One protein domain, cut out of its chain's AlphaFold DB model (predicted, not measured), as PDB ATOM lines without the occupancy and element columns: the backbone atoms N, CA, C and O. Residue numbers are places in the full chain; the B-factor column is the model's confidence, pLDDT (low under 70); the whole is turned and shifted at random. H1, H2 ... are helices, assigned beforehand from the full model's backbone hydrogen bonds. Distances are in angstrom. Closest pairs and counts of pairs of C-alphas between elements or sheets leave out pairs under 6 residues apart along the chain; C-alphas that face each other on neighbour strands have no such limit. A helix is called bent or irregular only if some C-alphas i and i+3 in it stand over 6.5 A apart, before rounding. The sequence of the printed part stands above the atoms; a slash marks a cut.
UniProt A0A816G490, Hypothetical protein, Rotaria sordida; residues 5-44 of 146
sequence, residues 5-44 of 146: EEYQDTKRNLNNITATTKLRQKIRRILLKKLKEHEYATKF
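AT A GLANCE: This is residues 5 to 44 of the 146 residues of the protein "Hypothetical protein" of Rotaria sordida (UniProt A0A816G490). This is a lopsided helical hairpin: a short helix, H1, and a long helix, H2, which folds back over it at a slant after a tight link. H2 makes the long axis of a rod, and H1 packs on residues 28 to 35 of it. The printed part has 40 residues, with two named helices in the order H1, H2, and no named strand; its class is all helix. It is only just loose, close to compact, with a radius of gyration of the C-alphas of 10.8 A, and its C-alphas span 35 by 16 by 10 A.

HOW THE PARTS SIT: Start with H1, residues 5 to 16, and go on through the tight link of five residues to H2, residues 22 to 43. The two helices touch, with 10 pairs of C-alphas within 8 A. Look at Leu 14 and Arg 28 for their closest C-alphas, 6.1 A apart. H2 touches H1 with residues 28 to 35 alone. The helices form a hairpin and run opposite ways. Their lines stand at a steep tilt of 37 degrees, only just past shallow, and their centres are 10.2 A apart. In both H1 and H2, every O i to N i+4 pair is within hydrogen-bond range.

IN THESE COORDINATES: Find C-alpha 5 at (130.747, 130.589, 171.391); from there H1 runs 16.5 A to C-alpha 16 at (123.375, 117.735, 164.065). Then find C-alpha 22 at (108.936, 119.941, 158.576), where H2 begins; it runs 31.6 A to C-alpha 43 at (132.791, 140.536, 156.417). Neither helix is bent.

THE WHOLE: The two C-alphas farthest apart are those of Thr 21 and Phe 44, at 34.8 A. The printed part has no cut. Its mean pLDDT is 84.8, and in the B-factor column you will find one residue under 70, Phe 44.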
ATOM      1  N   GLU A   5     131.425 131.737 170.781       91.31
ATOM      2  CA  GLU A   5     130.747 130.589 171.391       91.31
ATOM      3  C   GLU A   5     129.386 130.323 170.726       91.31
ATOM      4  O   GLU A   5     129.097 129.197 170.315       91.31
ATOM      5  N   GLU A   6     128.589 131.372 170.496       88.44
ATOM      6  CA  GLU A   6     127.297 131.268 169.811       88.44
ATOM      7  C   GLU A   6     127.432 130.827 168.346       88.44
ATOM      8  O   GLU A   6     126.579 130.088 167.834       88.44
ATOM      9  N   TYR A   7     128.483 131.269 167.647       90.00
ATOM     10  CA  TYR A   7     128.763 130.873 166.268       90.00
ATOM     11  C   TYR A   7     129.098 129.380 166.180       90.00
ATOM     12  O   TYR A   7     128.483 128.652 165.387       90.00
ATOM     13  N   GLN A   8     130.013 128.903 167.030       91.44
ATOM     14  CA  GLN A   8     130.401 127.491 167.069       91.44
ATOM     15  C   GLN A   8     129.222 126.591 167.458       91.44
ATOM     16  O   GLN A   8     128.980 125.572 166.802       91.44
ATOM     17  N   ASP A   9     128.416 126.999 168.440       92.00
ATOM     18  CA  ASP A   9     127.214 126.264 168.834       92.00
ATOM     19  C   ASP A   9     126.163 126.221 167.721       92.00
ATOM     20  O   ASP A   9     125.577 125.167 167.447       92.00
ATOM     21  N   THR A  10     125.948 127.334 167.017       88.81
ATOM     22  CA  THR A  10     125.025 127.394 165.874       88.81
ATOM     23  C   THR A  10     125.476 126.452 164.753       88.81
ATOM     24  O   THR A  10     124.653 125.713 164.200       88.81
ATOM     25  N   LYS A  11     126.781 126.415 164.451       90.62
ATOM     26  CA  LYS A  11     127.375 125.522 163.443       90.62
ATOM     27  C   LYS A  11     127.249 124.051 163.843       90.62
ATOM     28  O   LYS A  11     126.831 123.224 163.027       90.62
ATOM     29  N   ARG A  12     127.522 123.721 165.109       91.44
ATOM     30  CA  ARG A  12     127.358 122.366 165.659       91.44
ATOM     31  C   ARG A  12     125.902 121.905 165.585       91.44
ATOM     32  O   ARG A  12     125.619 120.817 165.086       91.44
ATOM     33  N   ASN A  13     124.970 122.750 166.017       88.75
ATOM     34  CA  ASN A  13     123.540 122.449 165.993       88.75
ATOM     35  C   ASN A  13     123.018 122.255 164.566       88.75
ATOM     36  O   ASN A  13     122.213 121.357 164.325       88.75
ATOM     37  N   LEU A  14     123.502 123.044 163.604       90.00
ATOM     38  CA  LEU A  14     123.143 122.882 162.198       90.00
ATOM     39  C   LEU A  14     123.598 121.525 161.638       90.00
ATOM     40  O   LEU A  14     122.823 120.860 160.942       90.00
ATOM     41  N   ASN A  15     124.824 121.109 161.964       86.44
ATOM     42  CA  ASN A  15     125.390 119.828 161.534       86.44
ATOM     43  C   ASN A  15     124.644 118.630 162.142       86.44
ATOM     44  O   ASN A  15     124.475 117.610 161.477       86.44
ATOM     45  N   ASN A  16     124.118 118.782 163.359       86.25
ATOM     46  CA  ASN A  16     123.375 117.735 164.065       86.25
ATOM     47  C   ASN A  16     121.916 117.573 163.589       86.25
ATOM     48  O   ASN A  16     121.248 116.602 163.953       86.25
ATOM     49  N   ILE A  17     121.387 118.494 162.772       84.50
ATOM     50  CA  ILE A  17     120.007 118.412 162.272       84.50
ATOM     51  C   ILE A  17     119.947 117.644 160.949       84.50
ATOM     52  O   ILE A  17     120.198 118.181 159.866       84.50
ATOM     53  N   THR A  18     119.459 116.407 161.030       77.88
ATOM     54  CA  THR A  18     118.927 115.648 159.892       77.88
ATOM     55  C   THR A  18     117.508 116.130 159.562       77.88
ATOM     56  O   THR A  18     116.585 116.034 160.374       77.88
ATOM     57  N   ALA A  19     117.329 116.715 158.373       71.69
ATOM     58  CA  ALA A  19     116.128 117.455 157.963       71.69
ATOM     59  C   ALA A  19     114.960 116.554 157.505       71.69
ATOM     60  O   ALA A  19     114.397 116.742 156.427       71.69
ATOM     61  N   THR A  20     114.588 115.576 158.327       77.44
ATOM     62  CA  THR A  20     113.564 114.567 158.007       77.44
ATOM     63  C   THR A  20     112.131 115.022 158.289       77.44
ATOM     64  O   THR A  20     111.196 114.490 157.701       77.44
ATOM     65  N   THR A  21     111.927 116.032 159.142       86.94
ATOM     66  CA  THR A  21     110.593 116.562 159.487       86.94
ATOM     67  C   THR A  21     110.455 118.045 159.136       86.94
ATOM     68  O   THR A  21     111.442 118.786 159.137       86.94
ATOM     69  N   LYS A  22     109.221 118.520 158.887       84.44
ATOM     70  CA  LYS A  22     108.936 119.941 158.576       84.44
ATOM     71  C   LYS A  22     109.470 120.901 159.648       84.44
ATOM     72  O   LYS A  22     110.015 121.955 159.322       84.44
ATOM     73  N   LEU A  23     109.358 120.525 160.924       85.44
ATOM     74  CA  LEU A  23     109.888 121.317 162.036       85.44
ATOM     75  C   LEU A  23     111.420 121.405 161.979       85.44
ATOM     76  O   LEU A  23     111.977 122.498 162.065       85.44
ATOM     77  N   ARG A  24     112.104 120.276 161.752       83.94
ATOM     78  CA  ARG A  24     113.568 120.240 161.617       83.94
ATOM     79  C   ARG A  24     114.057 121.032 160.405       83.94
ATOM     80  O   ARG A  24     115.059 121.732 160.507       83.94
ATOM     81  N   GLN A  25     113.326 121.000 159.291       84.94
ATOM     82  CA  GLN A  25     113.609 121.839 158.120       84.94
ATOM     83  C   GLN A  25     113.501 123.337 158.444       84.94
ATOM     84  O   GLN A  25     114.369 124.111 158.038       84.94
ATOM     85  N   LYS A  26     112.480 123.754 159.208       88.25
ATOM     86  CA  LYS A  26     112.325 125.149 159.653       88.25
ATOM     87  C   LYS A  26     113.487 125.587 160.549       88.25
ATOM     88  O   LYS A  26     114.070 126.637 160.300       88.25
ATOM     89  N   ILE A  27     113.858 124.770 161.537       87.69
ATOM     90  CA  ILE A  27     114.985 125.061 162.441       87.69
ATOM     91  C   ILE A  27     116.294 125.164 161.648       87.69
ATOM     92  O   ILE A  27     117.027 126.136 161.804       87.69
ATOM     93  N   ARG A  28     116.549 124.227 160.726       88.50
ATOM     94  CA  ARG A  28     117.733 124.255 159.853       88.50
ATOM     95  C   ARG A  28     117.822 125.554 159.045       88.50
ATOM     96  O   ARG A  28     118.893 126.147 158.973       88.50
ATOM     97  N   ARG A  29     116.704 126.027 158.474       87.62
ATOM     98  CA  ARG A  29     116.646 127.312 157.748       87.62
ATOM     99  C   ARG A  29     116.972 128.503 158.648       87.62
ATOM    100  O   ARG A  29     117.693 129.392 158.213       87.62
ATOM    101  N   ILE A  30     116.469 128.514 159.883       88.81
ATOM    102  CA  ILE A  30     116.749 129.585 160.851       88.81
ATOM    103  C   ILE A  30     118.241 129.620 161.200       88.81
ATOM    104  O   ILE A  30     118.842 130.689 161.175       88.81
ATOM    105  N   LEU A  31     118.853 128.466 161.482       89.44
ATOM    106  CA  LEU A  31     120.280 128.392 161.814       89.44
ATOM    107  C   LEU A  31     121.167 128.782 160.624       89.44
ATOM    108  O   LEU A  31     122.111 129.543 160.798       89.44
ATOM    109  N   LEU A  32     120.828 128.336 159.408       89.25
ATOM    110  CA  LEU A  32     121.507 128.773 158.181       89.25
ATOM    111  C   LEU A  32     121.421 130.288 157.989       89.25
ATOM    112  O   LEU A  32     122.420 130.915 157.655       89.25
ATOM    113  N   LYS A  33     120.240 130.875 158.219       87.50
ATOM    114  CA  LYS A  33     120.047 132.326 158.145       87.50
ATOM    115  C   LYS A  33     120.942 133.051 159.157       87.50
ATOM    116  O   LYS A  33     121.656 133.957 158.750       87.50
ATOM    117  N   LYS A  34     120.979 132.604 160.418       86.25
ATOM    118  CA  LYS A  34     121.838 133.198 161.459       86.25
ATOM    119  C   LYS A  34     123.327 133.156 161.106       86.25
ATOM    120  O   LYS A  34     124.020 134.149 161.297       86.25
ATOM    121  N   LEU A  35     123.823 132.024 160.594       89.69
ATOM    122  CA  LEU A  35     125.226 131.906 160.175       89.69
ATOM    123  C   LEU A  35     125.541 132.836 159.005       89.69
ATOM    124  O   LEU A  35     126.570 133.498 159.020       89.69
ATOM    125  N   LYS A  36     124.628 132.912 158.029       86.44
ATOM    126  CA  LYS A  36     124.753 133.819 156.891       86.44
ATOM    127  C   LYS A  36     124.806 135.272 157.372       86.44
ATOM    128  O   LYS A  36     125.746 135.974 157.044       86.44
ATOM    129  N   GLU A  37     123.859 135.708 158.199       80.12
ATOM    130  CA  GLU A  37     123.837 137.068 158.766       80.12
ATOM    131  C   GLU A  37     125.107 137.405 159.560       80.12
ATOM    132  O   GLU A  37     125.617 138.513 159.434       80.12
ATOM    133  N   HIS A  38     125.648 136.461 160.338       83.94
ATOM    134  CA  HIS A  38     126.926 136.650 161.027       83.94
ATOM    135  C   HIS A  38     128.097 136.809 160.046       83.94
ATOM    136  O   HIS A  38     128.930 137.690 160.242       83.94
ATOM    137  N   GLU A  39     128.154 136.004 158.982       83.94
ATOM    138  CA  GLU A  39     129.169 136.136 157.929       83.94
ATOM    139  C   GLU A  39     129.097 137.511 157.249       83.94
ATOM    140  O   GLU A  39     130.123 138.161 157.087       83.94
ATOM    141  N   TYR A  40     127.898 138.006 156.921       75.56
ATOM    142  CA  TYR A  40     127.740 139.376 156.413       75.56
ATOM    143  C   TYR A  40     128.214 140.408 157.446       75.56
ATOM    144  O   TYR A  40     129.083 141.219 157.149       75.56
ATOM    145  N   ALA A  41     127.726 140.338 158.684       70.12
ATOM    146  CA  ALA A  41     128.061 141.317 159.721       70.12
ATOM    147  C   ALA A  41     129.557 141.366 160.091       70.12
ATOM    148  O   ALA A  41     130.009 142.364 160.637       70.12
ATOM    149  N   THR A  42     130.309 140.292 159.840       77.69
ATOM    150  CA  THR A  42     131.759 140.219 160.100       77.69
ATOM    151  C   THR A  42     132.598 140.563 158.878       77.69
ATOM    152  O   THR A  42     133.703 141.083 159.015       77.69
ATOM    153  N   LYS A  43     132.096 140.267 157.677       76.12
ATOM    154  CA  LYS A  43     132.791 140.536 156.417       76.12
ATOM    155  C   LYS A  43     132.754 142.013 156.034       76.12
ATOM    156  O   LYS A  43     133.686 142.488 155.389       76.12
ATOM    157  N   PHE A  44     131.688 142.715 156.401       62.56
ATOM    158  CA  PHE A  44     131.505 144.128 156.096       62.56
ATOM    159  C   PHE A  44     131.745 144.962 157.354       62.56
ATOM    160  O   PHE A  44     131.250 144.633 158.431       62.56
TER     161      PHE A  44